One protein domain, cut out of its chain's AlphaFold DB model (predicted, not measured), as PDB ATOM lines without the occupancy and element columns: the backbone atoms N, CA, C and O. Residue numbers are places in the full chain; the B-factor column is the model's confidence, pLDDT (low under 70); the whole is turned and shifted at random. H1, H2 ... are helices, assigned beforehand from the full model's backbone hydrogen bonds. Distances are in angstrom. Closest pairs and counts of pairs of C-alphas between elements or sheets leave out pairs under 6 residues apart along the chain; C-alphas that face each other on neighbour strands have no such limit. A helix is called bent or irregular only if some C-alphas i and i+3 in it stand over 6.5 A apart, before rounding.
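What this domain is: This is residues 32 to 74 of the 96 residues of an uncharacterized protein of Glycomyces buryatensis (UniProt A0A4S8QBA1). One long, kinked helix, H2, makes most of the length, and a shorter helix, H1, meets its first half at nearly a right angle, like a loose L. The far end of H2 sticks out with the start of the tail, residues 65 to 71. The printed part has 43 residues with two named helices, H1 then H2, and no named strand: all helix. It is loose, with a radius of gyration of the C-alphas of 12.4 A, and spans 36 by 17 by 16 A.

Where its parts are: H2, residues 51 to 68, is 25.1 A long, from C-alpha 51 at (-6.215, 29.893, -8.393) to C-alpha 68 at (-16.820, 7.219, -6.471). It has a kink of 30 degrees near residue 60 and is only just irregular: C-alphas 60 and 63 are 6.6 A apart. H1, residues 33 to 44, is 16.7 A long and begins at (-14.601, 25.892, -11.808).

How they stand to each other: H2 touches H1 with residues 51 to 59 alone, and H1 touches H2 with residues 33 to 37 alone. Their closest C-alphas, of Ala 33 and Ala 55, are 6.5 A apart. Their lines are about perpendicular, at 74 degrees. O i to N i+4 pairs are within hydrogen-bond range in 12 of 14 cases in H2 and 7 of 8 in H1.

The domain as a whole: The C-alphas farthest apart, of Ser 45 and Pro 74, are 35.8 A apart. The printed part has no cut, and the link from H1 to H2 is short. Mean pLDDT of the printed part is 72.1; residues 33, 37, 40 to 48 and 70 to 74 are under 70.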
ATOM      1  N   ALA A  32     -19.346  26.333 -12.747       72.44
ATOM      2  CA  ALA A  32     -18.056  26.531 -13.393       72.44
ATOM      3  C   ALA A  32     -16.938  26.501 -12.339       72.44
ATOM      4  O   ALA A  32     -17.132  27.000 -11.230       72.44
ATOM      5  N   ALA A  33     -15.757  25.995 -12.708       67.56
ATOM      6  CA  ALA A  33     -14.601  25.892 -11.808       67.56
ATOM      7  C   ALA A  33     -14.266  27.225 -11.111       67.56
ATOM      8  O   ALA A  33     -13.943  27.241  -9.931       67.56
ATOM      9  N   LYS A  34     -14.459  28.352 -11.808       71.75
ATOM     10  CA  LYS A  34     -14.312  29.695 -11.238       71.75
ATOM     11  C   LYS A  34     -15.265  29.968 -10.066       71.75
ATOM     12  O   LYS A  34     -14.823  30.435  -9.033       71.75
ATOM     13  N   ARG A  35     -16.552  29.617 -10.174       73.06
ATOM     14  CA  ARG A  35     -17.522  29.822  -9.077       73.06
ATOM     15  C   ARG A  35     -17.287  28.876  -7.903       73.06
ATOM     16  O   ARG A  35     -17.490  29.269  -6.760       73.06
ATOM     17  N   MET A  36     -16.834  27.657  -8.193       71.19
ATOM     18  CA  MET A  36     -16.390  26.708  -7.170       71.19
ATOM     19  C   MET A  36     -15.126  27.167  -6.450       71.19
ATOM     20  O   MET A  36     -14.896  26.719  -5.341       71.19
ATOM     21  N   PHE A  37     -14.311  28.019  -7.074       67.50
ATOM     22  CA  PHE A  37     -13.117  28.611  -6.478       67.50
ATOM     23  C   PHE A  37     -13.432  29.889  -5.694       67.50
ATOM     24  O   PHE A  37     -13.001  30.022  -4.553       67.50
ATOM     25  N   ASP A  38     -14.220  30.798  -6.274       71.38
ATOM     26  CA  ASP A  38     -14.530  32.103  -5.678       71.38
ATOM     27  C   ASP A  38     -15.269  31.955  -4.331       71.38
ATOM     28  O   ASP A  38     -14.977  32.671  -3.376       71.38
ATOM     29  N   ARG A  39     -16.182  30.978  -4.216       70.75
ATOM     30  CA  ARG A  39     -16.978  30.751  -2.997       70.75
ATOM     31  C   ARG A  39     -16.134  30.312  -1.777       70.75
ATOM     32  O   ARG A  39     -16.248  30.952  -0.737       70.75
ATOM     33  N   PRO A  40     -15.269  29.282  -1.868       69.88
ATOM     34  CA  PRO A  40     -14.302  28.928  -0.821       69.88
ATOM     35  C   PRO A  40     -13.407  30.066  -0.343       69.88
ATOM     36  O   PRO A  40     -13.027  30.103   0.823       69.88
ATOM     37  N   ILE A  41     -13.033  30.986  -1.229       67.75
ATOM     38  CA  ILE A  41     -12.132  32.089  -0.877       67.75
ATOM     39  C   ILE A  41     -12.838  33.090   0.019       67.75
ATOM     40  O   ILE A  41     -12.250  33.546   0.997       67.75
ATOM     41  N   GLU A  42     -14.094  33.392  -0.302       66.81
ATOM     42  CA  GLU A  42     -14.932  34.297   0.475       66.81
ATOM     43  C   GLU A  42     -15.331  33.681   1.827       66.81
ATOM     44  O   GLU A  42     -15.300  34.365   2.846       66.81
ATOM     45  N   GLU A  43     -15.629  32.377   1.863       68.44
ATOM     46  CA  GLU A  43     -16.108  31.692   3.072       68.44
ATOM     47  C   GLU A  43     -14.979  31.202   4.002       68.44
ATOM     48  O   GLU A  43     -15.132  31.220   5.223       68.44
ATOM     49  N   TRP A  44     -13.824  30.793   3.461       65.06
ATOM     50  CA  TRP A  44     -12.732  30.171   4.234       65.06
ATOM     51  C   TRP A  44     -11.423  30.962   4.237       65.06
ATOM     52  O   TRP A  44     -10.425  30.466   4.759       65.06
ATOM     53  N   SER A  45     -11.413  32.189   3.695       65.44
ATOM     54  CA  SER A  45     -10.221  33.055   3.647       65.44
ATOM     55  C   SER A  45      -9.004  32.319   3.079       65.44
ATOM     56  O   SER A  45      -7.912  32.334   3.645       65.44
ATOM     57  N   MET A  46      -9.216  31.624   1.964       64.44
ATOM     58  CA  MET A  46      -8.222  30.781   1.306       64.44
ATOM     59  C   MET A  46      -7.199  31.654   0.547       64.44
ATOM     60  O   MET A  46      -7.169  31.684  -0.678       64.44
ATOM     61  N   THR A  47      -6.392  32.428   1.282       65.12
ATOM     62  CA  THR A  47      -5.432  33.424   0.757       65.12
ATOM     63  C   THR A  47      -4.051  32.857   0.442       65.12
ATOM     64  O   THR A  47      -3.288  33.485  -0.289       65.12
ATOM     65  N   ASP A  48      -3.729  31.672   0.959       69.31
ATOM     66  CA  ASP A  48      -2.405  31.039   0.838       69.31
ATOM     67  C   ASP A  48      -2.332  29.989  -0.294       69.31
ATOM     68  O   ASP A  48      -1.347  29.269  -0.455       69.31
ATOM     69  N   VAL A  49      -3.389  29.886  -1.110       71.94
ATOM     70  CA  VAL A  49      -3.460  28.965  -2.250       71.94
ATOM     71  C   VAL A  49      -3.884  29.726  -3.500       71.94
ATOM     72  O   VAL A  49      -4.897  30.419  -3.517       71.94
ATOM     73  N   SER A  50      -3.108  29.592  -4.573       77.25
ATOM     74  CA  SER A  50      -3.380  30.286  -5.829       77.25
ATOM     75  C   SER A  50      -4.477  29.599  -6.653       77.25
ATOM     76  O   SER A  50      -4.661  28.382  -6.598       77.25
ATOM     77  N   TYR A  51      -5.177  30.386  -7.479       79.00
ATOM     78  CA  TYR A  51      -6.215  29.893  -8.393       79.00
ATOM     79  C   TYR A  51      -5.803  28.693  -9.254       79.00
ATOM     80  O   TYR A  51      -6.563  27.727  -9.280       79.00
ATOM     81  N   PRO A  52      -4.631  28.692  -9.921       79.06
ATOM     82  CA  PRO A  52      -4.240  27.572 -10.774       79.06
ATOM     83  C   PRO A  52      -4.140  26.260  -9.992       79.06
ATOM     84  O   PRO A  52      -4.643  25.241 -10.442       79.06
ATOM     85  N   VAL A  53      -3.603  26.309  -8.767       80.25
ATOM     86  CA  VAL A  53      -3.451  25.131  -7.901       80.25
ATOM     87  C   VAL A  53      -4.808  24.531  -7.529       80.25
ATOM     88  O   VAL A  53      -4.970  23.311  -7.525       80.25
ATOM     89  N   VAL A  54      -5.801  25.373  -7.233       78.94
ATOM     90  CA  VAL A  54      -7.158  24.901  -6.927       78.94
ATOM     91  C   VAL A  54      -7.882  24.430  -8.186       78.94
ATOM     92  O   VAL A  54      -8.578  23.420  -8.141       78.94
ATOM     93  N   ALA A  55      -7.716  25.126  -9.312       79.88
ATOM     94  CA  ALA A  55      -8.328  24.753 -10.583       79.88
ATOM     95  C   ALA A  55      -7.832  23.383 -11.073       79.88
ATOM     96  O   ALA A  55      -8.659  22.556 -11.460       79.88
ATOM     97  N   ASP A  56      -6.524  23.125 -10.982       81.94
ATOM     98  CA  ASP A  56      -5.913  21.836 -11.317       81.94
ATOM     99  C   ASP A  56      -6.451  20.730 -10.398       81.94
ATOM    100  O   ASP A  56      -6.937  19.703 -10.872       81.94
ATOM    101  N   TYR A  57      -6.488  20.982  -9.083       85.25
ATOM    102  CA  TYR A  57      -7.059  20.038  -8.118       85.25
ATOM    103  C   TYR A  57      -8.533  19.717  -8.413       85.25
ATOM    104  O   TYR A  57      -8.928  18.553  -8.421       85.25
ATOM    105  N   ILE A  58      -9.358  20.728  -8.701       82.56
ATOM    106  CA  ILE A  58     -10.774  20.550  -9.053       82.56
ATOM    107  C   ILE A  58     -10.921  19.745 -10.351       82.56
ATOM    108  O   ILE A  58     -11.792  18.873 -10.435       82.56
ATOM    109  N   ALA A  59     -10.104  20.033 -11.367       81.56
ATOM    110  CA  ALA A  59     -10.153  19.341 -12.652       81.56
ATOM    111  C   ALA A  59      -9.848  17.843 -12.503       81.56
ATOM    112  O   ALA A  59     -10.545  17.020 -13.099       81.56
ATOM    113  N   GLU A  60      -8.873  17.492 -11.662       82.50
ATOM    114  CA  GLU A  60      -8.521  16.105 -11.346       82.50
ATOM    115  C   GLU A  60      -9.565  15.418 -10.454       82.50
ATOM    116  O   GLU A  60      -9.921  14.259 -10.676       82.50
ATOM    117  N   ARG A  61     -10.081  16.123  -9.440       83.50
ATOM    118  CA  ARG A  61     -10.924  15.529  -8.393       83.50
ATOM    119  C   ARG A  61     -12.382  15.347  -8.816       83.50
ATOM    120  O   ARG A  61     -13.020  14.380  -8.409       83.50
ATOM    121  N   ARG A  62     -12.920  16.216  -9.680       79.88
ATOM    122  CA  ARG A  62     -14.304  16.109 -10.191       79.88
ATOM    123  C   ARG A  62     -14.647  14.754 -10.821       79.88
ATOM    124  O   ARG A  62     -15.673  14.196 -10.432       79.88
ATOM    125  N   PRO A  63     -13.873  14.211 -11.782       78.31
ATOM    126  CA  PRO A  63     -14.173  12.903 -12.351       78.31
ATOM    127  C   PRO A  63     -14.017  11.779 -11.322       78.31
ATOM    128  O   PRO A  63     -14.816  10.855 -11.355       78.31
ATOM    129  N   GLN A  64     -13.068  11.884 -10.381       80.12
ATOM    130  CA  GLN A  64     -12.870  10.889  -9.318       80.12
ATOM    131  C   GLN A  64     -14.066  10.812  -8.365       80.12
ATOM    132  O   GLN A  64     -14.548   9.725  -8.077       80.12
ATOM    133  N   ILE A  65     -14.603  11.948  -7.920       80.00
ATOM    134  CA  ILE A  65     -15.782  11.947  -7.044       80.00
ATOM    135  C   ILE A  65     -17.032  11.537  -7.840       80.00
ATOM    136  O   ILE A  65     -17.856  10.770  -7.348       80.00
ATOM    137  N   ALA A  66     -17.169  11.984  -9.099       76.44
ATOM    138  CA  ALA A  66     -18.269  11.555  -9.976       76.44
ATOM    139  C   ALA A  66     -18.318  10.035 -10.128       76.44
ATOM    140  O   ALA A  66     -19.389   9.438 -10.216       76.44
ATOM    141  N   PHE A  67     -17.133   9.454 -10.175       74.12
ATOM    142  CA  PHE A  67     -16.874   8.044 -10.264       74.12
ATOM    143  C   PHE A  67     -17.171   7.306  -8.944       74.12
ATOM    144  O   PHE A  67     -17.969   6.368  -8.946       74.12
ATOM    145  N   GLU A  68     -16.605   7.770  -7.820       74.94
ATOM    146  CA  GLU A  68     -16.820   7.219  -6.471       74.94
ATOM    147  C   GLU A  68     -18.318   7.215  -6.112       74.94
ATOM    148  O   GLU A  68     -18.821   6.247  -5.547       74.94
ATOM    149  N   ALA A  69     -19.055   8.259  -6.507       72.25
ATOM    150  CA  ALA A  69     -20.487   8.395  -6.252       72.25
ATOM    151  C   ALA A  69     -21.384   7.520  -7.154       72.25
ATOM    152  O   ALA A  69     -22.546   7.301  -6.817       72.25
ATOM    153  N   ARG A  70     -20.892   7.050  -8.312       68.50
ATOM    154  CA  ARG A  70     -21.695   6.320  -9.321       68.50
ATOM    155  C   ARG A  70     -21.298   4.850  -9.514       68.50
ATOM    156  O   ARG A  70     -22.061   4.124 -10.137       68.50
ATOM    157  N   GLY A  71     -20.160   4.402  -8.973       59.69
ATOM    158  CA  GLY A  71     -19.734   2.987  -8.976       59.69
ATOM    159  C   GLY A  71     -19.075   2.473 -10.271       59.69
ATOM    160  O   GLY A  71     -18.866   1.274 -10.420       59.69
ATOM    161  N   GLU A  72     -18.769   3.368 -11.206       47.06
ATOM    162  CA  GLU A  72     -18.284   3.162 -12.588       47.06
ATOM    163  C   GLU A  72     -16.827   2.763 -12.888       47.06
ATOM    164  O   GLU A  72     -16.298   3.476 -13.736       47.06
ATOM    165  N   LEU A  73     -16.134   1.784 -12.252       49.25
ATOM    166  CA  LEU A  73     -14.652   1.503 -12.406       49.25
ATOM    167  C   LEU A  73     -14.039   1.784 -13.814       49.25
ATOM    168  O   LEU A  73     -14.291   0.980 -14.706       49.25
ATOM    169  N   PRO A  74     -13.082   2.738 -14.013       46.75
ATOM    170  CA  PRO A  74     -11.922   2.452 -14.825       46.75
ATOM    171  C   PRO A  74     -10.793   2.068 -13.878       46.75
ATOM    172  O   PRO A  74     -10.292   2.837 -13.056       46.75
TER     173      PRO A  74